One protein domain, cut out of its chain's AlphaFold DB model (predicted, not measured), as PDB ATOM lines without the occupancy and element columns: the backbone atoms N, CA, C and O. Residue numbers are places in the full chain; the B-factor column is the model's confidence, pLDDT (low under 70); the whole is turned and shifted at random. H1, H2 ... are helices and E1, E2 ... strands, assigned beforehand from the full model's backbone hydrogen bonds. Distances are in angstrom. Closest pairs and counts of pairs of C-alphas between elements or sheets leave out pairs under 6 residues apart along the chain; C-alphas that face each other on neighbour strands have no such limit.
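AT A GLANCE: This is residues 9 to 211 of the 212 residues of an uncharacterized protein of Marinomonas sp. TW1 (UniProt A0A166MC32). A strongly twisted five-strand sheet has helices on both faces: H1 and H6 cover one face, while H7 and H8 are on the other. Beyond H1 and H6, away from the sheet, lies a looser group made of the long helix H3 with the short H2, H4 and H5 and two long loops; residues 63 to 69 stick out from it. The printed part has 203 residues with eight named helices and five named strands, in the order H1 H2 H3 H4 H5 H6 E1 H7 E2 E3 E4 H8 E5; the sheet's order is E1 E5 E2 E3 E4, antiparallel throughout, and the class is mixed, helices and strands. The whole is compact, with a radius of gyration of the C-alphas of 16.3 A and spans of 48 by 39 by 33 A.

HOW THE PARTS SIT: Start at the sheet's edge strand E1, residues 128 to 132, beside E5, residues 201 to 210; N 129 and O 209 are 2.7 A apart, within hydrogen-bond range. E5 bends by 60 degrees at residue 205 and is also the neighbour of E2, residues 153 to 159, with N 208 and O 154 at 2.7 A. E2, E3, residues 172 to 176, and E4, residues 182 to 184, form a meander, each strand the antiparallel neighbour of the one before; E2 and E3 are a hairpin, as are E3 and E4; look at N 155 and O 174, 2.8 A apart, and N 183 and O 175, 2.8 A apart, both within hydrogen-bond range. H1, residues 19 to 30, is on the sheet at a height of 7.6 A, over E3 and only just over E2, with 3 C-alphas; it runs along the strands, at 8 degrees to E3 on the local plane. H6, residues 113 to 124, is on the same face at a height of 9.2 A, over E5 and only just slantwise to the strands, at 32 degrees to E5 on the local plane. H7, residues 139 to 143, is on the opposite face, over none of the strands; E1, H7 and E2 form a split strand-helix-strand unit, two strands running the same way with E5 between them, and its crossover is right-handed. With H8, residues 189 to 198, there are three layers, helices on both faces of a sheet: H1 and H6 are on one face of the sheet and H8 is on the other; the closest C-alphas of H8 and E4 are those of Gly 189 and Leu 182, 4.9 A apart. H3, residues 46 to 64, is the hub: its residues 46 to 50 touch H1, about perpendicular at 89 degrees, closest at the C-alphas of Ser 46 and Thr 22, 5.4 A. It touches H4, residues 72 to 77, at Gln 57 and Leu 73, C-alphas 6.0 A apart, and only just touches H5, residues 92 to 96, with 3 pairs of C-alphas within 8 A. H4 touches H6 at Ser 76 and Ala 115, C-alphas 4.4 A apart. H2, residues 36 to 42, is near H3. In the eight helices every O i to N i+4 pair is within hydrogen-bond range.

IN THESE COORDINATES: Find C-alpha 19 at (129.283, 157.951, 83.417), where H1 begins its 16.6 A. H3 runs 27.1 A from C-alpha 46 at (121.406, 157.048, 80.621), H6 16.1 A, H8 14.5 A and E2 19.6 A. E5 runs 24.5 A to C-alpha 210 at (128.081, 144.253, 95.399).

THE WHOLE: The two C-alphas farthest apart, those of Asp 67 and Asp 190, are 48.9 A apart. The printed part has no cut. The links H4 to H5, H5 to H6 and E2 to E3 are long. The mean pLDDT of the printed part is 75.4; look for values under 70 at residues 61 to 111 and 161 to 169, among others.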
ATOM      1  N   SER A   9     126.756 146.979  77.061       90.44
ATOM      2  CA  SER A   9     127.931 147.809  76.775       90.44
ATOM      3  C   SER A   9     127.577 149.000  75.888       90.44
ATOM      4  O   SER A   9     128.180 150.058  76.030       90.44
ATOM      5  N   GLN A  10     126.540 148.870  75.054       91.12
ATOM      6  CA  GLN A  10     126.086 149.911  74.128       91.12
ATOM      7  C   GLN A  10     125.369 151.076  74.816       91.12
ATOM      8  O   GLN A  10     125.106 152.100  74.180       91.12
ATOM      9  N   ILE A  11     125.059 150.950  76.108       91.38
ATOM     10  CA  ILE A  11     124.481 152.032  76.898       91.38
ATOM     11  C   ILE A  11     125.501 153.179  76.956       91.38
ATOM     12  O   ILE A  11     126.565 153.079  77.562       91.38
ATOM     13  N   SER A  12     125.167 154.278  76.284       83.44
ATOM     14  CA  SER A  12     126.031 155.447  76.129       83.44
ATOM     15  C   SER A  12     125.979 156.359  77.356       83.44
ATOM     16  O   SER A  12     124.915 156.563  77.945       83.44
ATOM     17  N   GLN A  13     127.121 156.955  77.700       76.38
ATOM     18  CA  GLN A  13     127.234 158.057  78.669       76.38
ATOM     19  C   GLN A  13     127.090 159.450  78.024       76.38
ATOM     20  O   GLN A  13     127.308 160.459  78.691       76.38
ATOM     21  N   ASP A  14     126.780 159.485  76.723       66.31
ATOM     22  CA  ASP A  14     126.414 160.654  75.918       66.31
ATOM     23  C   ASP A  14     127.232 161.921  76.226       66.31
ATOM     24  O   ASP A  14     126.609 162.897  76.581       66.31
ATOM     25  N   ASP A  15     128.575 161.926  76.160       66.94
ATOM     26  CA  ASP A  15     129.496 163.088  76.343       66.94
ATOM     27  C   ASP A  15     129.111 164.176  77.387       66.94
ATOM     28  O   ASP A  15     129.606 165.301  77.346       66.94
ATOM     29  N   LYS A  16     128.257 163.829  78.357       65.62
ATOM     30  CA  LYS A  16     127.564 164.719  79.307       65.62
ATOM     31  C   LYS A  16     128.046 164.516  80.742       65.62
ATOM     32  O   LYS A  16     127.441 165.013  81.682       65.62
ATOM     33  N   GLY A  17     129.089 163.710  80.932       70.88
ATOM     34  CA  GLY A  17     129.633 163.411  82.257       70.88
ATOM     35  C   GLY A  17     128.759 162.501  83.131       70.88
ATOM     36  O   GLY A  17     129.033 162.367  84.316       70.88
ATOM     37  N   ILE A  18     127.758 161.811  82.573       76.81
ATOM     38  CA  ILE A  18     126.828 160.926  83.312       76.81
ATOM     39  C   ILE A  18     127.335 159.479  83.482       76.81
ATOM     40  O   ILE A  18     126.552 158.549  83.673       76.81
ATOM     41  N   CYS A  19     128.648 159.272  83.401       85.38
ATOM     42  CA  CYS A  19     129.283 157.951  83.417       85.38
ATOM     43  C   CYS A  19     128.891 157.088  84.631       85.38
ATOM     44  O   CYS A  19     128.598 155.905  84.470       85.38
ATOM     45  N   GLY A  20     128.780 157.675  85.828       86.12
ATOM     46  CA  GLY A  20     128.341 156.952  87.027       86.12
ATOM     47  C   GLY A  20     126.949 156.322  86.869       86.12
ATOM     48  O   GLY A  20     126.744 155.171  87.248       86.12
ATOM     49  N   PHE A  21     126.014 157.023  86.221       88.88
ATOM     50  CA  PHE A  21     124.668 156.511  85.947       88.88
ATOM     51  C   PHE A  21     124.667 155.395  84.906       88.88
ATOM     52  O   PHE A  21     123.998 154.379  85.095       88.88
ATOM     53  N   THR A  22     125.434 155.557  83.827       91.94
ATOM     54  CA  THR A  22     125.615 154.512  82.810       91.94
ATOM     55  C   THR A  22     126.096 153.211  83.444       91.94
ATOM     56  O   THR A  22     125.517 152.147  83.218       91.94
ATOM     57  N   HIS A  23     127.102 153.300  84.309       94.06
ATOM     58  CA  HIS A  23     127.681 152.129  84.959       94.06
ATOM     59  C   HIS A  23     126.796 151.562  86.077       94.06
ATOM     60  O   HIS A  23     126.798 150.351  86.291       94.06
ATOM     61  N   MET A  24     125.949 152.379  86.717       94.44
ATOM     62  CA  MET A  24     124.860 151.878  87.565       94.44
ATOM     63  C   MET A  24     123.879 151.006  86.779       94.44
ATOM     64  O   MET A  24     123.519 149.932  87.256       94.44
ATOM     65  N   ILE A  25     123.463 151.421  85.579       95.50
ATOM     66  CA  ILE A  25     122.547 150.625  84.749       95.50
ATOM     67  C   ILE A  25     123.197 149.286  84.379       95.50
ATOM     68  O   ILE A  25     122.586 148.232  84.550       95.50
ATOM     69  N   GLN A  26     124.457 149.308  83.940       95.81
ATOM     70  CA  GLN A  26     125.198 148.091  83.589       95.81
ATOM     71  C   GLN A  26     125.344 147.133  84.779       95.81
ATOM     72  O   GLN A  26     125.115 145.931  84.630       95.81
ATOM     73  N   LEU A  27     125.643 147.662  85.968       96.50
ATOM     74  CA  LEU A  27     125.699 146.893  87.209       96.50
ATOM     75  C   LEU A  27     124.335 146.285  87.577       96.50
ATOM     76  O   LEU A  27     124.272 145.129  88.002       96.50
ATOM     77  N   LEU A  28     123.247 147.049  87.441       96.88
ATOM     78  CA  LEU A  28     121.888 146.576  87.720       96.88
ATOM     79  C   LEU A  28     121.496 145.430  86.783       96.88
ATOM     80  O   LEU A  28     120.910 144.451  87.252       96.88
ATOM     81  N   ILE A  29     121.868 145.526  85.503       96.50
ATOM     82  CA  ILE A  29     121.667 144.460  84.516       96.50
ATOM     83  C   ILE A  29     122.446 143.206  84.913       96.50
ATOM     84  O   ILE A  29     121.862 142.130  85.025       96.50
ATOM     85  N   ASP A  30     123.733 143.335  85.233       95.62
ATOM     86  CA  ASP A  30     124.551 142.188  85.644       95.62
ATOM     87  C   ASP A  30     124.055 141.513  86.924       95.62
ATOM     88  O   ASP A  30     124.289 140.320  87.137       95.62
ATOM     89  N   ASN A  31     123.374 142.254  87.795       95.62
ATOM     90  CA  ASN A  31     122.835 141.749  89.053       95.62
ATOM     91  C   ASN A  31     121.339 141.425  88.999       95.62
ATOM     92  O   ASN A  31     120.722 141.268  90.054       95.62
ATOM     93  N   ASN A  32     120.767 141.279  87.797       95.31
ATOM     94  CA  ASN A  32     119.365 140.905  87.576       95.31
ATOM     95  C   ASN A  32     118.367 141.818  88.312       95.31
ATOM     96  O   ASN A  32     117.286 141.387  88.711       95.31
ATOM     97  N   LYS A  33     118.740 143.081  88.542       96.44
ATOM     98  CA  LYS A  33     117.871 144.104  89.144       96.44
ATOM     99  C   LYS A  33     117.067 144.864  88.090       96.44
ATOM    100  O   LYS A  33     116.098 145.536  88.430       96.44
ATOM    101  N   MET A  34     117.491 144.767  86.835       95.62
ATOM    102  CA  MET A  34     116.874 145.357  85.655       95.62
ATOM    103  C   MET A  34     117.273 144.516  84.439       95.62
ATOM    104  O   MET A  34     118.380 143.987  84.415       95.62
ATOM    105  N   THR A  35     116.409 144.375  83.437       95.50
ATOM    106  CA  THR A  35     116.794 143.809  82.132       95.50
ATOM    107  C   THR A  35     117.145 144.934  81.153       95.50
ATOM    108  O   THR A  35     116.776 146.088  81.375       95.50
ATOM    109  N   LEU A  36     117.852 144.631  80.060       95.06
ATOM    110  CA  LEU A  36     118.121 145.639  79.024       95.06
ATOM    111  C   LEU A  36     116.820 146.150  78.383       95.06
ATOM    112  O   LEU A  36     116.650 147.354  78.209       95.06
ATOM    113  N   GLU A  37     115.871 145.247  78.132       94.62
ATOM    114  CA  GLU A  37     114.536 145.571  77.613       94.62
ATOM    115  C   GLU A  37     113.764 146.492  78.571       94.62
ATOM    116  O   GLU A  37     113.138 147.465  78.146       94.62
ATOM    117  N   ASP A  38     113.843 146.239  79.882       94.62
ATOM    118  CA  ASP A  38     113.248 147.124  80.884       94.62
ATOM    119  C   ASP A  38     113.911 148.497  80.898       94.62
ATOM    120  O   ASP A  38     113.210 149.505  80.983       94.62
ATOM    121  N   PHE A  39     115.242 148.565  80.796       95.06
ATOM    122  CA  PHE A  39     115.953 149.839  80.715       95.06
ATOM    123  C   PHE A  39     115.495 150.662  79.504       95.06
ATOM    124  O   PHE A  39     115.178 151.848  79.644       95.06
ATOM    125  N   GLU A  40     115.414 150.039  78.331       92.56
ATOM    126  CA  GLU A  40     114.958 150.689  77.101       92.56
ATOM    127  C   GLU A  40     113.531 151.205  77.212       92.56
ATOM    128  O   GLU A  40     113.253 152.356  76.870       92.56
ATOM    129  N   ARG A  41     112.635 150.364  77.733       93.44
ATOM    130  CA  ARG A  41     111.218 150.687  77.886       93.44
ATOM    131  C   ARG A  41     110.978 151.792  78.913       93.44
ATOM    132  O   ARG A  41     110.101 152.624  78.702       93.44
ATOM    133  N   LEU A  42     111.701 151.775  80.034       92.38
ATOM    134  CA  LEU A  42     111.472 152.691  81.156       92.38
ATOM    135  C   LEU A  42     112.224 154.015  81.007       92.38
ATOM    136  O   LEU A  42     111.695 155.059  81.383       92.38
ATOM    137  N   TYR A  43     113.449 153.976  80.486       91.31
ATOM    138  CA  TYR A  43     114.342 155.135  80.456       91.31
ATOM    139  C   TYR A  43     114.801 155.464  79.039       91.31
ATOM    140  O   TYR A  43     114.857 156.636  78.669       91.31
ATOM    141  N   GLY A  44     115.162 154.464  78.234       89.38
ATOM    142  CA  GLY A  44     115.632 154.635  76.854       89.38
ATOM    143  C   GLY A  44     117.010 155.298  76.698       89.38
ATOM    144  O   GLY A  44     117.590 155.249  75.615       89.38
ATOM    145  N   SER A  45     117.554 155.927  77.745       87.12
ATOM    146  CA  SER A  45     118.898 156.514  77.767       87.12
ATOM    147  C   SER A  45     119.429 156.670  79.193       87.12
ATOM    148  O   SER A  45     118.656 156.780  80.150       87.12
ATOM    149  N   SER A  46     120.758 156.745  79.337       86.88
ATOM    150  CA  SER A  46     121.406 157.048  80.621       86.88
ATOM    151  C   SER A  46     121.015 158.431  81.147       86.88
ATOM    152  O   SER A  46     120.904 158.613  82.354       86.88
ATOM    153  N   THR A  47     120.762 159.393  80.250       82.44
ATOM    154  CA  THR A  47     120.321 160.748  80.619       82.44
ATOM    155  C   THR A  47     118.954 160.709  81.309       82.44
ATOM    156  O   THR A  47     118.788 161.269  82.388       82.44
ATOM    157  N   ASN A  48     117.989 159.981  80.742       84.19
ATOM    158  CA  ASN A  48     116.656 159.848  81.338       84.19
ATOM    159  C   ASN A  48     116.690 159.048  82.648       84.19
ATOM    160  O   ASN A  48     115.922 159.319  83.571       84.19
ATOM    161  N   PHE A  49     117.593 158.070  82.759       88.88
ATOM    162  CA  PHE A  49     117.816 157.366  84.018       88.88
ATOM    163  C   PHE A  49     118.403 158.289  85.097       88.88
ATOM    164  O   PHE A  49     117.946 158.246  86.239       88.88
ATOM    165  N   ALA A  50     119.353 159.160  84.741       83.00
ATOM    166  CA  ALA A  50     119.891 160.184  85.636       83.00
ATOM    167  C   ALA A  50     118.803 161.170  86.100       83.00
ATOM    168  O   ALA A  50     118.713 161.483  87.288       83.00
ATOM    169  N   GLU A  51     117.915 161.595  85.196       77.75
ATOM    170  CA  GLU A  51     116.759 162.426  85.547       77.75
ATOM    171  C   GLU A  51     115.822 161.710  86.534       77.75
ATOM    172  O   GLU A  51     115.443 162.276  87.563       77.75
ATOM    173  N   HIS A  52     115.469 160.450  86.262       84.81
ATOM    174  CA  HIS A  52     114.641 159.656  87.168       84.81
ATOM    175  C   HIS A  52     115.299 159.476  88.544       84.81
ATOM    176  O   HIS A  52     114.619 159.582  89.572       84.81
ATOM    177  N   TRP A  53     116.606 159.198  88.576       84.88
ATOM    178  CA  TRP A  53     117.372 159.101  89.815       84.88
ATOM    179  C   TRP A  53     117.214 160.380  90.633       84.88
ATOM    180  O   TRP A  53     116.807 160.306  91.791       84.88
ATOM    181  N   LEU A  54     117.424 161.550  90.021       75.06
ATOM    182  CA  LEU A  54     117.317 162.812  90.745       75.06
ATOM    183  C   LEU A  54     115.908 163.040  91.283       75.06
ATOM    184  O   LEU A  54     115.752 163.388  92.449       75.06
ATOM    185  N   ARG A  55     114.877 162.827  90.458       74.62
ATOM    186  CA  ARG A  55     113.482 162.978  90.895       74.62
ATOM    187  C   ARG A  55     113.188 162.092  92.105       74.62
ATOM    188  O   ARG A  55     112.588 162.564  93.067       74.62
ATOM    189  N   THR A  56     113.688 160.855  92.085       78.94
ATOM    190  CA  THR A  56     113.582 159.921  93.216       78.94
ATOM    191  C   THR A  56     114.287 160.464  94.463       78.94
ATOM    192  O   THR A  56     113.746 160.346  95.562       78.94
ATOM    193  N   GLN A  57     115.465 161.076  94.315       73.44
ATOM    194  CA  GLN A  57     116.193 161.669  95.440       73.44
ATOM    195  C   GLN A  57     115.501 162.910  96.006       73.44
ATOM    196  O   GLN A  57     115.338 163.007  97.216       73.44
ATOM    197  N   ILE A  58     115.017 163.814  95.153       70.00
ATOM    198  CA  ILE A  58     114.251 164.997  95.578       70.00
ATOM    199  C   ILE A  58     112.993 164.578  96.347       70.00
ATOM    200  O   ILE A  58     112.660 165.174  97.370       70.00
ATOM    201  N   GLU A  59     112.275 163.568  95.859       71.75
ATOM    202  CA  GLU A  59     111.078 163.060  96.528       71.75
ATOM    203  C   GLU A  59     111.408 162.416  97.878       71.75
ATOM    204  O   GLU A  59     110.764 162.729  98.879       71.75
ATOM    205  N   HIS A  60     112.446 161.579  97.930       72.31
ATOM    206  CA  HIS A  60     112.936 160.994  99.175       72.31
ATOM    207  C   HIS A  60     113.300 162.068 100.210       72.31
ATOM    208  O   HIS A  60     112.890 161.981 101.368       72.31
ATOM    209  N   ASP A  61     114.007 163.111  99.783       64.88
ATOM    210  CA  ASP A  61     114.458 164.198 100.646       64.88
ATOM    211  C   ASP A  61     113.301 165.025 101.215       64.88
ATOM    212  O   ASP A  61     113.327 165.422 102.381       64.88
ATOM    213  N   ARG A  62     112.234 165.227 100.433       65.00
ATOM    214  CA  ARG A  62     111.005 165.874 100.919       65.00
ATOM    215  C   ARG A  62     110.327 165.079 102.035       65.00
ATOM    216  O   ARG A  62     109.723 165.686 102.916       65.00
ATOM    217  N   LEU A  63     110.412 163.748 102.009       68.88
ATOM    218  CA  LEU A  63     109.751 162.873 102.984       68.88
ATOM    219  C   LEU A  63     110.479 162.806 104.335       68.88
ATOM    220  O   LEU A  63     109.836 162.564 105.354       68.88
ATOM    221  N   ILE A  64     111.799 163.020 104.366       63.56
ATOM    222  CA  ILE A  64     112.618 162.921 105.592       63.56
ATOM    223  C   ILE A  64     112.696 164.225 106.412       63.56
ATOM    224  O   ILE A  64     113.174 164.184 107.548       63.56
ATOM    225  N   GLY A  65     112.176 165.341 105.886       52.88
ATOM    226  CA  GLY A  65     112.119 166.643 106.564       52.88
ATOM    227  C   GLY A  65     113.445 167.421 106.550       52.88
ATOM    228  O   GLY A  65     114.530 166.848 106.506       52.88
ATOM    229  N   THR A  66     113.360 168.754 106.598       50.72
ATOM    230  CA  THR A  66     114.494 169.692 106.448       50.72
ATOM    231  C   THR A  66     115.452 169.748 107.642       50.72
ATOM    232  O   THR A  66     116.549 170.281 107.509       50.72
ATOM    233  N   ASP A  67     115.075 169.181 108.793       49.38
ATOM    234  CA  ASP A  67     115.876 169.233 110.029       49.38
ATOM    235  C   ASP A  67     117.008 168.187 110.077       49.38
ATOM    236  O   ASP A  67     117.836 168.194 110.991       49.38
ATOM    237  N   LYS A  68     117.105 167.295 109.080       44.03
ATOM    238  CA  LYS A  68     118.257 166.396 108.905       44.03
ATOM    239  C   LYS A  68     119.231 166.979 107.877       44.03
ATOM    240  O   LYS A  68     119.135 166.740 106.680       44.03
ATOM    241  N   VAL A  69     120.194 167.724 108.420       41.22
ATOM    242  CA  VAL A  69     121.255 168.576 107.834       41.22
ATOM    243  C   VAL A  69     122.210 167.920 106.808       41.22
ATOM    244  O   VAL A  69     123.229 168.497 106.451       41.22
ATOM    245  N   ALA A  70     121.905 166.767 106.222       43.25
ATOM    246  CA  ALA A  70     122.656 166.267 105.071       43.25
ATOM    247  C   ALA A  70     121.805 165.229 104.343       43.25
ATOM    248  O   ALA A  70     121.863 164.041 104.652       43.25
ATOM    249  N   THR A  71     120.941 165.669 103.432       47.50
ATOM    250  CA  THR A  71     120.154 164.713 102.658       47.50
ATOM    251  C   THR A  71     121.062 163.852 101.786       47.50
ATOM    252  O   THR A  71     122.170 164.267 101.454       47.50
ATOM    253  N   ALA A  72     120.608 162.661 101.390       46.75
ATOM    254  CA  ALA A  72     121.352 161.838 100.446       46.75
ATOM    255  C   ALA A  72     121.623 162.622  99.159       46.75
ATOM    256  O   ALA A  72     122.703 162.462  98.628       46.75
ATOM    257  N   LEU A  73     120.746 163.528  98.699       46.84
ATOM    258  CA  LEU A  73     121.054 164.439  97.592       46.84
ATOM    259  C   LEU A  73     122.196 165.403  97.944       46.84
ATOM    260  O   LEU A  73     123.166 165.473  97.205       46.84
ATOM    261  N   ASN A  74     122.147 166.070  99.099       46.22
ATOM    262  CA  ASN A  74     123.222 166.959  99.538       46.22
ATOM    263  C   ASN A  74     124.526 166.214  99.841       46.22
ATOM    264  O   ASN A  74     125.560 166.818  99.678       46.22
ATOM    265  N   GLN A  75     124.530 164.938 100.234       45.06
ATOM    266  CA  GLN A  75     125.743 164.117 100.402       45.06
ATOM    267  C   GLN A  75     126.197 163.464  99.094       45.06
ATOM    268  O   GLN A  75     127.386 163.274  98.885       45.06
ATOM    269  N   SER A  76     125.258 163.167  98.195       45.78
ATOM    270  CA  SER A  76     125.530 162.650  96.852       45.78
ATOM    271  C   SER A  76     126.101 163.717  95.928       45.78
ATOM    272  O   SER A  76     126.785 163.389  94.961       45.78
ATOM    273  N   LEU A  77     125.771 164.977  96.228       47.47
ATOM    274  CA  LEU A  77     126.255 166.190  95.583       47.47
ATOM    275  C   LEU A  77     127.330 166.910  96.411       47.47
ATOM    276  O   LEU A  77     128.064 167.707  95.838       47.47
ATOM    277  N   ASN A  78     127.463 166.652  97.724       40.47
ATOM    278  CA  ASN A  78     128.601 167.128  98.519       40.47
ATOM    279  C   ASN A  78     129.785 166.234  98.216       40.47
ATOM    280  O   ASN A  78     130.094 165.262  98.904       40.47
ATOM    281  N   PHE A  79     130.472 166.654  97.171       43.66
ATOM    282  CA  PHE A  79     131.905 166.614  97.079       43.66
ATOM    283  C   PHE A  79     132.572 166.635  98.470       43.66
ATOM    284  O   PHE A  79     132.561 167.640  99.178       43.66
ATOM    285  N   THR A  80     133.110 165.494  98.891       34.25
ATOM    286  CA  THR A  80     133.737 165.288 100.197       34.25
ATOM    287  C   THR A  80     134.965 166.181 100.342       34.25
ATOM    288  O   THR A  80     136.030 165.799  99.886       34.25
ATOM    289  N   GLY A  81     134.819 167.367 100.948       33.62
ATOM    290  CA  GLY A  81     135.893 168.283 101.386       33.62
ATOM    291  C   GLY A  81     136.796 168.860 100.285       33.62
ATOM    292  O   GLY A  81     136.880 170.072 100.133       33.62
ATOM    293  N   ASP A  82     137.414 167.993  99.492       39.12
ATOM    294  CA  ASP A  82     138.352 168.290  98.420       39.12
ATOM    295  C   ASP A  82     137.752 168.103  97.029       39.12
ATOM    296  O   ASP A  82     138.277 168.677  96.089       39.12
ATOM    297  N   PHE A  83     136.660 167.342  96.864       37.38
ATOM    298  CA  PHE A  83     136.090 167.032  95.542       37.38
ATOM    299  C   PHE A  83     135.458 168.302  94.878       37.38
ATOM    300  O   PHE A  83     135.297 168.342  93.664       37.38
ATOM    301  N   GLY A  84     135.130 169.375  95.624       36.31
ATOM    302  CA  GLY A  84     134.230 170.432  95.117       36.31
ATOM    303  C   GLY A  84     134.214 171.762  95.864       36.31
ATOM    304  O   GLY A  84     133.267 172.527  95.698       36.31
ATOM    305  N   GLY A  85     135.255 172.073  96.641       37.09
ATOM    306  CA  GLY A  85     135.366 173.372  97.319       37.09
ATOM    307  C   GLY A  85     135.356 174.586  96.373       37.09
ATOM    308  O   GLY A  85     134.949 175.665  96.787       37.09
ATOM    309  N   GLU A  86     135.745 174.412  95.101       40.62
ATOM    310  CA  GLU A  86     135.793 175.491  94.094       40.62
ATOM    311  C   GLU A  86     134.729 175.389  92.981       40.62
ATOM    312  O   GLU A  86     134.647 176.290  92.147       40.62
ATOM    313  N   TYR A  87     133.900 174.336  92.936       46.59
ATOM    314  CA  TYR A  87     133.080 174.031  91.744       46.59
ATOM    315  C   TYR A  87     131.590 173.771  91.986       46.59
ATOM    316  O   TYR A  87     130.881 173.255  91.117       46.59
ATOM    317  N   SER A  88     131.093 174.125  93.163       41.38
ATOM    318  CA  SER A  88     129.682 173.992  93.509       41.38
ATOM    319  C   SER A  88     128.804 174.967  92.710       41.38
ATOM    320  O   SER A  88     128.970 176.179  92.861       41.38
ATOM    321  N   ASN A  89     127.877 174.419  91.906       46.41
ATOM    322  CA  ASN A  89     126.486 174.868  91.647       46.41
ATOM    323  C   ASN A  89     126.037 174.568  90.200       46.41
ATOM    324  O   ASN A  89     125.713 175.494  89.465       46.41
ATOM    325  N   ILE A  90     126.016 173.296  89.779       48.56
ATOM    326  CA  ILE A  90     125.286 172.891  88.563       48.56
ATOM    327  C   ILE A  90     124.043 172.104  88.976       48.56
ATOM    328  O   ILE A  90     124.145 171.054  89.612       48.56
ATOM    329  N   THR A  91     122.865 172.615  88.625       54.44
ATOM    330  CA  THR A  91     121.583 171.924  88.788       54.44
ATOM    331  C   THR A  91     121.395 170.863  87.700       54.44
ATOM    332  O   THR A  91     122.084 170.845  86.677       54.44
ATOM    333  N   LEU A  92     120.445 169.942  87.879       51.31
ATOM    334  CA  LEU A  92     120.132 168.973  86.824       51.31
ATOM    335  C   LEU A  92     119.518 169.650  85.602       51.31
ATOM    336  O   LEU A  92     119.778 169.231  84.479       51.31
ATOM    337  N   GLU A  93     118.726 170.698  85.801       53.53
ATOM    338  CA  GLU A  93     118.191 171.513  84.715       53.53
ATOM    339  C   GLU A  93     119.332 172.095  83.870       53.53
ATOM    340  O   GLU A  93     119.267 172.077  82.639       53.53
ATOM    341  N   GLU A  94     120.415 172.522  84.523       56.78
ATOM    342  CA  GLU A  94     121.632 172.966  83.853       56.78
ATOM    343  C   GLU A  94     122.353 171.803  83.153       56.78
ATOM    344  O   GLU A  94     122.726 171.962  81.992       56.78
ATOM    345  N   LEU A  95     122.472 170.622  83.780       55.91
ATOM    346  CA  LEU A  95     123.066 169.409  83.185       55.91
ATOM    347  C   LEU A  95     122.322 168.944  81.920       55.91
ATOM    348  O   LEU A  95     122.950 168.623  80.910       55.91
ATOM    349  N   LEU A  96     120.988 168.908  81.958       56.81
ATOM    350  CA  LEU A  96     120.141 168.478  80.840       56.81
ATOM    351  C   LEU A  96     120.240 169.435  79.646       56.81
ATOM    352  O   LEU A  96     120.115 168.993  78.501       56.81
ATOM    353  N   GLY A  97     120.494 170.719  79.911       59.41
ATOM    354  CA  GLY A  97     120.721 171.748  78.899       59.41
ATOM    355  C   GLY A  97     122.119 171.732  78.271       59.41
ATOM    356  O   GLY A  97     122.332 172.416  77.267       59.41
ATOM    357  N   VAL A  98     123.078 170.966  78.810       60.12
ATOM    358  CA  VAL A  98     124.436 170.904  78.255       60.12
ATOM    359  C   VAL A  98     124.486 170.029  76.999       60.12
ATOM    360  O   VAL A  98     124.088 168.863  76.992       60.12
ATOM    361  N   THR A  99     125.025 170.601  75.919       57.47
ATOM    362  CA  THR A  99     125.228 169.917  74.632       57.47
ATOM    363  C   THR A  99     126.585 169.217  74.525       57.47
ATOM    364  O   THR A  99     126.695 168.245  73.786       57.47
ATOM    365  N   HIS A 100     127.600 169.689  75.255       55.75
ATOM    366  CA  HIS A 100     128.949 169.118  75.331       55.75
ATOM    367  C   HIS A 100     129.604 169.499  76.666       55.75
ATOM    368  O   HIS A 100     129.409 170.615  77.151       55.75
ATOM    369  N   TRP A 101     130.366 168.586  77.273       55.62
ATOM    370  CA  TRP A 101     130.919 168.802  78.609       55.62
ATOM    371  C   TRP A 101     132.317 169.433  78.588       55.62
ATOM    372  O   TRP A 101     133.260 168.853  78.051       55.62
ATOM    373  N   ASP A 102     132.462 170.602  79.217       54.44
ATOM    374  CA  ASP A 102     133.756 171.246  79.458       54.44
ATOM    375  C   ASP A 102     134.231 170.970  80.887       54.44
ATOM    376  O   ASP A 102     133.965 171.731  81.817       54.44
ATOM    377  N   TRP A 103     134.980 169.878  81.040       49.19
ATOM    378  CA  TRP A 103     135.564 169.432  82.309       49.19
ATOM    379  C   TRP A 103     136.462 170.468  82.993       49.19
ATOM    380  O   TRP A 103     136.731 170.337  84.184       49.19
ATOM    381  N   THR A 104     136.942 171.470  82.255       46.56
ATOM    382  CA  THR A 104     137.835 172.510  82.777       46.56
ATOM    383  C   THR A 104     137.056 173.588  83.525       46.56
ATOM    384  O   THR A 104     137.554 174.128  84.505       46.56
ATOM    385  N   ASN A 105     135.834 173.887  83.069       46.28
ATOM    386  CA  ASN A 105     135.015 174.994  83.579       46.28
ATOM    387  C   ASN A 105     133.744 174.533  84.310       46.28
ATOM    388  O   ASN A 105     133.108 175.324  85.002       46.28
ATOM    389  N   ARG A 106     133.339 173.275  84.121       49.34
ATOM    390  CA  ARG A 106     132.136 172.668  84.696       49.34
ATOM    391  C   ARG A 106     132.467 171.215  85.022       49.34
ATOM    392  O   ARG A 106     132.369 170.374  84.133       49.34
ATOM    393  N   PRO A 107     132.920 170.864  86.233       48.34
ATOM    394  CA  PRO A 107     133.075 169.454  86.564       48.34
ATOM    395  C   PRO A 107     131.704 168.778  86.514       48.34
ATOM    396  O   PRO A 107     130.698 169.376  86.883       48.34
ATOM    397  N   GLY A 108     131.684 167.561  85.965       47.31
ATOM    398  CA  GLY A 108     130.499 166.731  85.732       47.31
ATOM    399  C   GLY A 108     129.532 166.650  86.901       47.31
ATOM    400  O   GLY A 108     129.875 166.943  88.044       47.31
ATOM    401  N   PHE A 109     128.347 166.101  86.632       52.44
ATOM    402  CA  PHE A 109     127.560 165.462  87.681       52.44
ATOM    403  C   PHE A 109     128.312 164.208  88.166       52.44
ATOM    404  O   PHE A 109     128.054 163.079  87.742       52.44
ATOM    405  N   GLY A 110     129.334 164.430  88.990       56.28
ATOM    406  CA  GLY A 110     130.139 163.393  89.604       56.28
ATOM    407  C   GLY A 110     129.369 162.805  90.770       56.28
ATOM    408  O   GLY A 110     129.323 163.397  91.841       56.28
ATOM    409  N   LEU A 111     128.759 161.640  90.568       66.69
ATOM    410  CA  LEU A 111     128.212 160.873  91.680       66.69
ATOM    411  C   LEU A 111     129.362 160.446  92.590       66.69
ATOM    412  O   LEU A 111     130.283 159.781  92.121       66.69
ATOM    413  N   VAL A 112     129.313 160.781  93.875       73.06
ATOM    414  CA  VAL A 112     130.256 160.204  94.841       73.06
ATOM    415  C   VAL A 112     129.946 158.711  95.061       73.06
ATOM    416  O   VAL A 112     128.790 158.296  94.915       73.06
ATOM    417  N   PRO A 113     130.945 157.880  95.402       80.56
ATOM    418  CA  PRO A 113     130.760 156.469  95.752       80.56
ATOM    419  C   PRO A 113     129.544 156.175  96.638       80.56
ATOM    420  O   PRO A 113     128.746 155.282  96.345       80.56
ATOM    421  N   GLU A 114     129.372 156.965  97.692       77.69
ATOM    422  CA  GLU A 114     128.333 156.818  98.703       77.69
ATOM    423  C   GLU A 114     126.935 157.033  98.115       77.69
ATOM    424  O   GLU A 114     126.019 156.277  98.433       77.69
ATOM    425  N   ALA A 115     126.786 157.991  97.192       76.62
ATOM    426  CA  ALA A 115     125.542 158.265  96.468       76.62
ATOM    427  C   ALA A 115     125.048 157.049  95.689       76.62
ATOM    428  O   ALA A 115     123.862 156.707  95.683       76.62
ATOM    429  N   ILE A 116     125.995 156.419  94.989       85.38
ATOM    430  CA  ILE A 116     125.750 155.250  94.158       85.38
ATOM    431  C   ILE A 116     125.317 154.100  95.063       85.38
ATOM    432  O   ILE A 116     124.280 153.484  94.816       85.38
ATOM    433  N   CYS A 117     126.080 153.833  96.126       86.12
ATOM    434  CA  CYS A 117     125.788 152.758  97.069       86.12
ATOM    435  C   CYS A 117     124.421 152.931  97.745       86.12
ATOM    436  O   CYS A 117     123.619 151.997  97.718       86.12
ATOM    437  N   ASP A 118     124.132 154.119  98.276       82.06
ATOM    438  CA  ASP A 118     122.869 154.431  98.952       82.06
ATOM    439  C   ASP A 118     121.657 154.249  98.022       82.06
ATOM    440  O   ASP A 118     120.687 153.569  98.372       82.06
ATOM    441  N   TYR A 119     121.712 154.791  96.802       85.44
ATOM    442  CA  TYR A 119     120.607 154.638  95.855       85.44
ATOM    443  C   TYR A 119     120.392 153.176  95.436       85.44
ATOM    444  O   TYR A 119     119.249 152.710  95.382       85.44
ATOM    445  N   LEU A 120     121.470 152.440  95.143       90.75
ATOM    446  CA  LEU A 120     121.389 151.027  94.759       90.75
ATOM    447  C   LEU A 120     120.803 150.166  95.887       90.75
ATOM    448  O   LEU A 120     119.978 149.281  95.626       90.75
ATOM    449  N   GLU A 121     121.154 150.456  97.137       89.94
ATOM    450  CA  GLU A 121     120.592 149.777  98.299       89.94
ATOM    451  C   GLU A 121     119.104 150.107  98.477       89.94
ATOM    452  O   GLU A 121     118.270 149.197  98.457       89.94
ATOM    453  N   ARG A 122     118.739 151.390  98.575       87.50
ATOM    454  CA  ARG A 122     117.350 151.798  98.849       87.50
ATOM    455  C   ARG A 122     116.385 151.417  97.731       87.50
ATOM    456  O   ARG A 122     115.285 150.936  98.009       87.50
ATOM    457  N   LYS A 123     116.769 151.625  96.467       89.62
ATOM    458  CA  LYS A 123     115.870 151.418  95.320       89.62
ATOM    459  C   LYS A 123     115.848 149.970  94.837       89.62
ATOM    460  O   LYS A 123     114.783 149.481  94.466       89.62
ATOM    461  N   TYR A 124     116.992 149.282  94.849       93.00
ATOM    462  CA  TYR A 124     117.133 147.955  94.231       93.00
ATOM    463  C   TYR A 124     117.488 146.840  95.217       93.00
ATOM    464  O   TYR A 124     117.624 145.679  94.806       93.00
ATOM    465  N   ARG A 125     117.619 147.151  96.517       94.44
ATOM    466  CA  ARG A 125     118.078 146.202  97.547       94.44
ATOM    467  C   ARG A 125     119.377 145.527  97.108       94.44
ATOM    468  O   ARG A 125     119.489 144.297  97.124       94.44
ATOM    469  N   LEU A 126     120.295 146.328  96.574       95.38
ATOM    470  CA  LEU A 126     121.613 145.895  96.140       95.38
ATOM    471  C   LEU A 126     122.647 146.542  97.071       95.38
ATOM    472  O   LEU A 126     123.077 147.658  96.791       95.38
ATOM    473  N   PRO A 127     123.002 145.889  98.191       93.56
ATOM    474  CA  PRO A 127     124.013 146.416  99.095       93.56
ATOM    475  C   PRO A 127     125.372 146.429  98.393       93.56
ATOM    476  O   PRO A 127     125.761 145.453  97.746       93.56
ATOM    477  N   MET A 128     126.095 147.532  98.537       93.44
ATOM    478  CA  MET A 128     127.373 147.774  97.871       93.44
ATOM    479  C   MET A 128     128.492 147.974  98.896       93.44
ATOM    480  O   MET A 128     128.254 148.354 100.040       93.44
ATOM    481  N   MET A 129     129.726 147.723  98.475       92.38
ATOM    482  CA  MET A 129     130.950 148.012  99.210       92.38
ATOM    483  C   MET A 129     131.785 149.036  98.445       92.38
ATOM    484  O   MET A 129     131.837 149.000  97.214       92.38
ATOM    485  N   ILE A 130     132.460 149.907  99.194       88.38
ATOM    486  CA  ILE A 130     133.400 150.905  98.684       88.38
ATOM    487  C   ILE A 130     134.811 150.460  99.073       88.38
ATOM    488  O   ILE A 130     135.103 150.251 100.250       88.38
ATOM    489  N   GLN A 131     135.691 150.317  98.089       88.12
ATOM    490  CA  GLN A 131     137.115 150.063  98.283       88.12
ATOM    491  C   GLN A 131     137.908 151.250  97.735       88.12
ATOM    492  O   GLN A 131     138.003 151.428  96.523       88.12
ATOM    493  N   ILE A 132     138.484 152.044  98.637       83.56
ATOM    494  CA  ILE A 132     139.374 153.163  98.305       83.56
ATOM    495  C   ILE A 132     140.809 152.634  98.197       83.56
ATOM    496  O   ILE A 132     141.246 151.840  99.035       83.56
ATOM    497  N   PHE A 133     141.550 153.055  97.171       79.25
ATOM    498  CA  PHE A 133     142.947 152.659  96.991       79.25
ATOM    499  C   PHE A 133     143.895 153.702  97.579       79.25
ATOM    500  O   PHE A 133     143.886 154.850  97.165       79.25
ATOM    501  N   ASN A 134     144.771 153.283  98.496       69.12
ATOM    502  CA  ASN A 134     145.805 154.166  99.064       69.12
ATOM    503  C   ASN A 134     147.027 154.316  98.140       69.12
ATOM    504  O   ASN A 134     147.733 155.316  98.180       69.12
ATOM    505  N   ARG A 135     147.294 153.299  97.313       78.88
ATOM    506  CA  ARG A 135     148.262 153.337  96.213       78.88
ATOM    507  C   ARG A 135     147.438 153.189  94.947       78.88
ATOM    508  O   ARG A 135     147.043 152.066  94.665       78.88
ATOM    509  N   TYR A 136     147.132 154.288  94.262       84.19
ATOM    510  CA  TYR A 136     146.259 154.294  93.086       84.19
ATOM    511  C   TYR A 136     146.835 153.407  91.969       84.19
ATOM    512  O   TYR A 136     147.778 153.835  91.288       84.19
ATOM    513  N   PRO A 137     146.340 152.165  91.786       86.19
ATOM    514  CA  PRO A 137     146.910 151.273  90.792       86.19
ATOM    515  C   PRO A 137     146.612 151.813  89.395       86.19
ATOM    516  O   PRO A 137     145.601 152.493  89.176       86.19
ATOM    517  N   THR A 138     147.483 151.515  88.438       88.25
ATOM    518  CA  THR A 138     147.237 151.933  87.059       88.25
ATOM    519  C   THR A 138     146.174 151.057  86.408       88.25
ATOM    520  O   THR A 138     145.929 149.905  86.786       88.25
ATOM    521  N   ILE A 139     145.563 151.589  85.356       85.75
ATOM    522  CA  ILE A 139     144.607 150.841  84.540       85.75
ATOM    523  C   ILE A 139     145.291 149.628  83.879       85.75
ATOM    524  O   ILE A 139     144.674 148.590  83.664       85.75
ATOM    525  N   ASP A 140     146.595 149.676  83.616       83.62
ATOM    526  CA  ASP A 140     147.317 148.486  83.154       83.62
ATOM    527  C   ASP A 140     147.464 147.429  84.254       83.62
ATOM    528  O   ASP A 140     147.218 146.243  84.005       83.62
ATOM    529  N   GLU A 141     147.810 147.837  85.474       84.06
ATOM    530  CA  GLU A 141     148.019 146.918  86.595       84.06
ATOM    531  C   GLU A 141     146.770 146.098  86.931       84.06
ATOM    532  O   GLU A 141     146.894 144.906  87.226       84.06
ATOM    533  N   LEU A 142     145.588 146.716  86.855       78.12
ATOM    534  CA  LEU A 142     144.318 146.061  87.169       78.12
ATOM    535  C   LEU A 142     143.717 145.282  85.996       78.12
ATOM    536  O   LEU A 142     143.134 144.223  86.224       78.12
ATOM    537  N   TRP A 143     143.848 145.770  84.757       77.88
ATOM    538  CA  TRP A 143     143.123 145.186  83.619       77.88
ATOM    539  C   TRP A 143     143.945 144.274  82.711       77.88
ATOM    540  O   TRP A 143     143.378 143.353  82.136       77.88
ATOM    541  N   SER A 144     145.260 144.479  82.551       67.94
ATOM    542  CA  SER A 144     146.069 143.544  81.733       67.94
ATOM    543  C   SER A 144     146.509 142.287  82.473       67.94
ATOM    544  O   SER A 144     147.018 141.355  81.855       67.94
ATOM    545  N   ASN A 145     146.308 142.237  83.786       64.50
ATOM    546  CA  ASN A 145     146.631 141.071  84.581       64.50
ATOM    547  C   ASN A 145     145.353 140.504  85.204       64.50
ATOM    548  O   ASN A 145     144.922 140.948  86.263       64.50
ATOM    549  N   THR A 146     144.777 139.484  84.567       59.69
ATOM    550  CA  THR A 146     143.552 138.811  85.034       59.69
ATOM    551  C   THR A 146     143.681 138.224  86.442       59.69
ATOM    552  O   THR A 146     142.675 138.083  87.127       59.69
ATOM    553  N   THR A 147     144.902 137.950  86.923       60.16
ATOM    554  CA  THR A 147     145.148 137.514  88.314       60.16
ATOM    555  C   THR A 147     145.152 138.660  89.328       60.16
ATOM    556  O   THR A 147     145.002 138.420  90.523       60.16
ATOM    557  N   LYS A 148     145.312 139.905  88.866       63.53
ATOM    558  CA  LYS A 148     145.234 141.131  89.678       63.53
ATOM    559  C   LYS A 148     143.929 141.896  89.476       63.53
ATOM    560  O   LYS A 148     143.698 142.887  90.167       63.53
ATOM    561  N   HIS A 149     143.087 141.444  88.550       68.69
ATOM    562  CA  HIS A 149     141.768 142.005  88.354       68.69
ATOM    563  C   HIS A 149     140.957 141.843  89.646       68.69
ATOM    564  O   HIS A 149     140.740 140.732  90.126       68.69
ATOM    565  N   LEU A 150     140.536 142.963  90.237       75.06
ATOM    566  CA  LEU A 150     139.873 142.959  91.543       75.06
ATOM    567  C   LEU A 150     138.445 142.392  91.473       75.06
ATOM    568  O   LEU A 150     137.884 142.026  92.508       75.06
ATOM    569  N   GLY A 151     137.882 142.267  90.270       87.50
ATOM    570  CA  GLY A 151     136.568 141.689  90.004       87.50
ATOM    571  C   GLY A 151     135.578 142.718  89.461       87.50
ATOM    572  O   GLY A 151     135.914 143.871  89.205       87.50
ATOM    573  N   GLU A 152     134.330 142.299  89.316       91.69
ATOM    574  CA  GLU A 152     133.235 143.121  88.813       91.69
ATOM    575  C   GLU A 152     132.990 144.368  89.677       91.69
ATOM    576  O   GLU A 152     133.229 144.365  90.891       91.69
ATOM    577  N   GLY A 153     132.505 145.444  89.065       94.06
ATOM    578  CA  GLY A 153     132.147 146.661  89.784       94.06
ATOM    579  C   GLY A 153     132.290 147.937  88.968       94.06
ATOM    580  O   GLY A 153     132.725 147.934  87.819       94.06
ATOM    581  N   ILE A 154     131.921 149.044  89.599       94.81
ATOM    582  CA  ILE A 154     132.101 150.398  89.082       94.81
ATOM    583  C   ILE A 154     133.429 150.924  89.627       94.81
ATOM    584  O   ILE A 154     133.679 150.851  90.827       94.81
ATOM    585  N   TYR A 155     134.284 151.456  88.763       92.62
ATOM    586  CA  TYR A 155     135.608 151.947  89.125       92.62
ATOM    587  C   TYR A 155     135.698 153.439  88.840       92.62
ATOM    588  O   TYR A 155     135.443 153.866  87.716       92.62
ATOM    589  N   GLY A 156     136.063 154.224  89.850       89.81
ATOM    590  CA  GLY A 156     136.389 155.637  89.678       89.81
ATOM    591  C   GLY A 156     137.853 155.781  89.281       89.81
ATOM    592  O   GLY A 156     138.733 155.227  89.948       89.81
ATOM    593  N   ILE A 157     138.109 156.508  88.198       87.75
ATOM    594  CA  ILE A 157     139.440 156.697  87.621       87.75
ATOM    595  C   ILE A 157     139.799 158.178  87.510       87.75
ATOM    596  O   ILE A 157     138.928 159.045  87.409       87.75
ATOM    597  N   MET A 158     141.098 158.453  87.502       82.94
ATOM    598  CA  MET A 158     141.666 159.792  87.399       82.94
ATOM    599  C   MET A 158     142.783 159.848  86.354       82.94
ATOM    600  O   MET A 158     143.367 158.826  85.967       82.94
ATOM    601  N   LYS A 159     143.072 161.057  85.878       82.25
ATOM    602  CA  LYS A 159     144.205 161.336  84.997       82.25
ATOM    603  C   LYS A 159     145.528 161.312  85.762       82.25
ATOM    604  O   LYS A 159     145.560 161.398  86.988       82.25
ATOM    605  N   ALA A 160     146.621 161.175  85.020       71.62
ATOM    606  CA  ALA A 160     147.975 161.248  85.558       71.62
ATOM    607  C   ALA A 160     148.203 162.542  86.364       71.62
ATOM    608  O   ALA A 160     147.665 163.603  86.022       71.62
ATOM    609  N   GLN A 161     149.053 162.489  87.396       59.22
ATOM    610  CA  GLN A 161     149.456 163.691  88.133       59.22
ATOM    611  C   GLN A 161     149.984 164.773  87.170       59.22
ATOM    612  O   GLN A 161     150.949 164.555  86.443       59.22
ATOM    613  N   GLY A 162     149.366 165.961  87.193       50.22
ATOM    614  CA  GLY A 162     149.747 167.105  86.348       50.22
ATOM    615  C   GLY A 162     148.883 167.316  85.099       50.22
ATOM    616  O   GLY A 162     149.009 168.355  84.454       50.22
ATOM    617  N   ALA A 163     147.962 166.400  84.785       47.25
ATOM    618  CA  ALA A 163     146.971 166.568  83.724       47.25
ATOM    619  C   ALA A 163     145.687 167.238  84.259       47.25
ATOM    620  O   ALA A 163     144.639 166.606  84.388       47.25
ATOM    621  N   GLY A 164     145.775 168.531  84.580       45.28
ATOM    622  CA  GLY A 164     144.648 169.343  85.055       45.28
ATOM    623  C   GLY A 164     144.761 169.778  86.524       45.28
ATOM    624  O   GLY A 164     145.675 169.347  87.229       45.28
ATOM    625  N   PRO A 165     143.867 170.673  86.981       44.16
ATOM    626  CA  PRO A 165     144.031 171.400  88.240       44.16
ATOM    627  C   PRO A 165     143.944 170.563  89.527       44.16
ATOM    628  O   PRO A 165     144.279 171.095  90.579       44.16
ATOM    629  N   GLN A 166     143.532 169.287  89.508       52.84
ATOM    630  CA  GLN A 166     143.217 168.560  90.750       52.84
ATOM    631  C   GLN A 166     143.646 167.088  90.687       52.84
ATOM    632  O   GLN A 166     143.213 166.340  89.814       52.84
ATOM    633  N   LYS A 167     144.570 166.710  91.581       51.72
ATOM    634  CA  LYS A 167     145.441 165.527  91.442       51.72
ATOM    635  C   LYS A 167     144.930 164.245  92.115       51.72
ATOM    636  O   LYS A 167     145.502 163.200  91.831       51.72
ATOM    637  N   ASP A 168     143.861 164.307  92.914       53.25
ATOM    638  CA  ASP A 168     143.414 163.188  93.772       53.25
ATOM    639  C   ASP A 168     141.918 162.841  93.614       53.25
ATOM    640  O   ASP A 168     141.301 162.228  94.485       53.25
ATOM    641  N   GLN A 169     141.297 163.248  92.505       69.44
ATOM    642  CA  GLN A 169     139.845 163.181  92.334       69.44
ATOM    643  C   GLN A 169     139.396 162.188  91.265       69.44
ATOM    644  O   GLN A 169     140.021 162.059  90.213       69.44
ATOM    645  N   ILE A 170     138.248 161.543  91.495       76.81
ATOM    646  CA  ILE A 170     137.560 160.738  90.479       76.81
ATOM    647  C   ILE A 170     137.083 161.660  89.353       76.81
ATOM    648  O   ILE A 170     136.204 162.493  89.543       76.81
ATOM    649  N   GLN A 171     137.628 161.484  88.158       79.06
ATOM    650  CA  GLN A 171     137.288 162.306  86.993       79.06
ATOM    651  C   GLN A 171     136.404 161.565  85.989       79.06
ATOM    652  O   GLN A 171     135.774 162.189  85.140       79.06
ATOM    653  N   HIS A 172     136.362 160.235  86.063       84.56
ATOM    654  CA  HIS A 172     135.512 159.398  85.225       84.56
ATOM    655  C   HIS A 172     135.183 158.092  85.946       84.56
ATOM    656  O   HIS A 172     135.945 157.640  86.801       84.56
ATOM    657  N   TYR A 173     134.063 157.475  85.590       89.00
ATOM    658  CA  TYR A 173     133.717 156.128  86.027       89.00
ATOM    659  C   TYR A 173     133.809 155.165  84.856       89.00
ATOM    660  O   TYR A 173     133.480 155.524  83.733       89.00
ATOM    661  N   VAL A 174     134.212 153.934  85.135       92.75
ATOM    662  CA  VAL A 174     134.165 152.813  84.194       92.75
ATOM    663  C   VAL A 174     133.509 151.617  84.866       92.75
ATOM    664  O   VAL A 174     133.411 151.563  86.094       92.75
ATOM    665  N   TYR A 175     133.071 150.643  84.081       94.06
ATOM    666  CA  TYR A 175     132.492 149.415  84.611       94.06
ATOM    667  C   TYR A 175     133.332 148.207  84.232       94.06
ATOM    668  O   TYR A 175     133.862 148.138  83.126       94.06
ATOM    669  N   ILE A 176     133.435 147.250  85.148       92.56
ATOM    670  CA  ILE A 176     133.904 145.908  84.836       92.56
ATOM    671  C   ILE A 176     132.791 144.924  85.126       92.56
ATOM    672  O   ILE A 176     132.256 144.881  86.237       92.56
ATOM    673  N   ASP A 177     132.464 144.130  84.121       92.00
ATOM    674  CA  ASP A 177     131.363 143.193  84.201       92.00
ATOM    675  C   ASP A 177     131.742 141.882  84.911       92.00
ATOM    676  O   ASP A 177     132.895 141.640  85.282       92.00
ATOM    677  N   LYS A 178     130.753 141.002  85.099       89.38
ATOM    678  CA  LYS A 178     130.953 139.689  85.742       89.38
ATOM    679  C   LYS A 178     131.922 138.753  85.011       89.38
ATOM    680  O   LYS A 178     132.364 137.771  85.605       89.38
ATOM    681  N   LYS A 179     132.246 139.023  83.745       88.12
ATOM    682  CA  LYS A 179     133.240 138.278  82.959       88.12
ATOM    683  C   LYS A 179     134.636 138.904  83.051       88.12
ATOM    684  O   LYS A 179     135.584 138.334  82.519       88.12
ATOM    685  N   GLY A 180     134.773 140.038  83.740       87.62
ATOM    686  CA  GLY A 180     136.017 140.794  83.831       87.62
ATOM    687  C   GLY A 180     136.245 141.740  82.655       87.62
ATOM    688  O   GLY A 180     137.363 142.219  82.471       87.62
ATOM    689  N   GLU A 181     135.218 142.016  81.850       89.12
ATOM    690  CA  GLU A 181     135.346 142.883  80.687       89.12
ATOM    691  C   GLU A 181     135.145 144.355  81.069       89.12
ATOM    692  O   GLU A 181     134.124 144.735  81.646       89.12
ATOM    693  N   LEU A 182     136.137 145.189  80.737       91.44
ATOM    694  CA  LEU A 182     136.079 146.643  80.895       91.44
ATOM    695  C   LEU A 182     135.081 147.248  79.913       91.44
ATOM    696  O   LEU A 182     135.136 146.926  78.732       91.44
ATOM    697  N   MET A 183     134.242 148.169  80.373       92.19
ATOM    698  CA  MET A 183     133.245 148.865  79.568       92.19
ATOM    699  C   MET A 183     133.304 150.372  79.828       92.19
ATOM    700  O   MET A 183     133.255 150.820  80.976       92.19
ATOM    701  N   THR A 184     133.386 151.165  78.760       91.00
ATOM    702  CA  THR A 184     133.221 152.629  78.806       91.00
ATOM    703  C   THR A 184     132.904 153.170  77.420       91.00
ATOM    704  O   THR A 184     133.369 152.612  76.430       91.00
ATOM    705  N   TRP A 185     132.155 154.274  77.329       88.62
ATOM    706  CA  TRP A 185     131.842 154.953  76.061       88.62
ATOM    707  C   TRP A 185     131.457 154.016  74.903       88.62
ATOM    708  O   TRP A 185     132.022 154.146  73.814       88.62
ATOM    709  N   THR A 186     130.549 153.071  75.155       90.06
ATOM    710  CA  THR A 186     130.094 152.068  74.176       90.06
ATOM    711  C   THR A 186     131.185 151.164  73.594       90.06
ATOM    712  O   THR A 186     130.995 150.580  72.535       90.06
ATOM    713  N   GLU A 187     132.323 151.051  74.277       92.06
ATOM    714  CA  GLU A 187     133.421 150.145  73.947       92.06
ATOM    715  C   GLU A 187     133.581 149.085  75.037       92.06
ATOM    716  O   GLU A 187     133.262 149.334  76.207       92.06
ATOM    717  N   THR A 188     134.190 147.952  74.676       92.81
ATOM    718  CA  THR A 188     134.576 146.908  75.630       92.81
ATOM    719  C   THR A 188     136.045 146.483  75.514       92.81
ATOM    720  O   THR A 188     136.733 146.787  74.532       92.81
ATOM    721  N   GLY A 189     136.560 145.826  76.558       89.88
ATOM    722  CA  GLY A 189     137.881 145.195  76.589       89.88
ATOM    723  C   GLY A 189     139.020 146.136  76.181       89.88
ATOM    724  O   GLY A 189     139.185 147.231  76.727       89.88
ATOM    725  N   ASP A 190     139.814 145.718  75.195       90.00
ATOM    726  CA  ASP A 190     140.961 146.491  74.705       90.00
ATOM    727  C   ASP A 190     140.568 147.811  74.028       90.00
ATOM    728  O   ASP A 190     141.337 148.775  74.068       90.00
ATOM    729  N   ALA A 191     139.388 147.885  73.404       92.00
ATOM    730  CA  ALA A 191     138.909 149.122  72.789       92.00
ATOM    731  C   ALA A 191     138.591 150.170  73.863       92.00
ATOM    732  O   ALA A 191     139.090 151.298  73.792       92.00
ATOM    733  N   ALA A 192     137.879 149.757  74.916       91.69
ATOM    734  CA  ALA A 192     137.618 150.581  76.093       91.69
ATOM    735  C   ALA A 192     138.928 151.061  76.733       91.69
ATOM    736  O   ALA A 192     139.119 152.257  76.971       91.69
ATOM    737  N   LYS A 193     139.888 150.146  76.910       90.50
ATOM    738  CA  LYS A 193     141.211 150.447  77.464       90.50
ATOM    739  C   LYS A 193     141.984 151.481  76.638       90.50
ATOM    740  O   LYS A 193     142.543 152.422  77.201       90.50
ATOM    741  N   ARG A 194     142.015 151.342  75.307       90.88
ATOM    742  CA  ARG A 194     142.665 152.323  74.418       90.88
ATOM    743  C   ARG A 194     142.014 153.699  74.529       90.88
ATOM    744  O   ARG A 194     142.731 154.694  74.596       90.88
ATOM    745  N   LYS A 195     140.681 153.758  74.591       90.69
ATOM    746  CA  LYS A 195     139.928 155.017  74.679       90.69
ATOM    747  C   LYS A 195     140.209 155.758  75.985       90.69
ATOM    748  O   LYS A 195     140.426 156.964  75.970       90.69
ATOM    749  N   ILE A 196     140.283 155.035  77.098       90.00
ATOM    750  CA  ILE A 196     140.662 155.573  78.412       90.00
ATOM    751  C   ILE A 196     142.052 156.213  78.359       90.00
ATOM    752  O   ILE A 196     142.203 157.383  78.712       90.00
ATOM    753  N   LYS A 197     143.043 155.480  77.838       88.38
ATOM    754  CA  LYS A 197     144.420 155.976  77.700       88.38
ATOM    755  C   LYS A 197     144.513 157.193  76.785       88.38
ATOM    756  O   LYS A 197     145.191 158.156  77.123       88.38
ATOM    757  N   ALA A 198     143.804 157.176  75.657       88.31
ATOM    758  CA  ALA A 198     143.765 158.299  74.721       88.31
ATOM    759  C   ALA A 198     143.202 159.585  75.354       88.31
ATOM    760  O   ALA A 198     143.552 160.679  74.924       88.31
ATOM    761  N   ASN A 199     142.372 159.461  76.395       84.25
ATOM    762  CA  ASN A 199     141.819 160.586  77.151       84.25
ATOM    763  C   ASN A 199     142.651 160.960  78.399       84.25
ATOM    764  O   ASN A 199     142.243 161.827  79.175       84.25
ATOM    765  N   GLY A 200     143.821 160.339  78.587       84.31
ATOM    766  CA  GLY A 200     144.776 160.667  79.648       84.31
ATOM    767  C   GLY A 200     144.447 160.085  81.024       84.31
ATOM    768  O   GLY A 200     145.071 160.487  82.002       84.31
ATOM    769  N   PHE A 201     143.479 159.169  81.120       86.75
ATOM    770  CA  PHE A 201     143.163 158.474  82.367       86.75
ATOM    771  C   PHE A 201     144.169 157.353  82.628       86.75
ATOM    772  O   PHE A 201     144.431 156.532  81.745       86.75
ATOM    773  N   GLU A 202     144.705 157.302  83.845       87.56
ATOM    774  CA  GLU A 202     145.820 156.410  84.180       87.56
ATOM    775  C   GLU A 202     145.586 155.611  85.459       87.56
ATOM    776  O   GLU A 202     145.928 154.428  85.499       87.56
ATOM    777  N   HIS A 203     144.977 156.218  86.478       87.69
ATOM    778  CA  HIS A 203     144.921 155.658  87.825       87.69
ATOM    779  C   HIS A 203     143.499 155.339  88.265       87.69
ATOM    780  O   HIS A 203     142.555 156.052  87.931       87.69
ATOM    781  N   VAL A 204     143.357 154.291  89.072       87.81
ATOM    782  CA  VAL A 204     142.109 153.950  89.758       87.81
ATOM    783  C   VAL A 204     142.148 154.451  91.190       87.81
ATOM    784  O   VAL A 204     143.099 154.203  91.925       87.81
ATOM    785  N   VAL A 205     141.076 155.121  91.595       85.50
ATOM    786  CA  VAL A 205     140.958 155.760  92.909       85.50
ATOM    787  C   VAL A 205     140.057 154.946  93.831       85.50
ATOM    788  O   VAL A 205     140.360 154.752  95.008       85.50
ATOM    789  N   VAL A 206     138.969 154.404  93.280       86.62
ATOM    790  CA  VAL A 206     137.957 153.671  94.045       86.62
ATOM    791  C   VAL A 206     137.345 152.551  93.217       86.62
ATOM    792  O   VAL A 206     137.249 152.639  91.991       86.62
ATOM    793  N   ARG A 207     136.874 151.514  93.905       91.88
ATOM    794  CA  ARG A 207     135.993 150.484  93.363       91.88
ATOM    795  C   ARG A 207     134.717 150.384  94.197       91.88
ATOM    796  O   ARG A 207     134.780 150.304  95.421       91.88
ATOM    797  N   LEU A 208     133.579 150.303  93.517       93.06
ATOM    798  CA  LEU A 208     132.252 150.043  94.070       93.06
ATOM    799  C   LEU A 208     131.769 148.683  93.571       93.06
ATOM    800  O   LEU A 208     131.753 148.441  92.364       93.06
ATOM    801  N   PHE A 209     131.366 147.788  94.467       95.25
ATOM    802  CA  PHE A 209     131.001 146.420  94.085       95.25
ATOM    803  C   PHE A 209     129.946 145.811  95.022       95.25
ATOM    804  O   PHE A 209     129.878 146.216  96.182       95.25
ATOM    805  N   PRO A 210     129.106 144.866  94.557       94.75
ATOM    806  CA  PRO A 210     128.081 144.253  95.399       94.75
ATOM    807  C   PRO A 210     128.666 143.545  96.626       94.75
ATOM    808  O   PRO A 210     129.675 142.839  96.535       94.75
ATOM    809  N   LYS A 211     128.001 143.694  97.775       91.75
ATOM    810  CA  LYS A 211     128.302 142.920  98.979       91.75
ATOM    811  C   LYS A 211     127.803 141.483  98.789       91.75
ATOM    812  O   LYS A 211     126.627 141.287  98.485       91.75
TER     813      LYS A 211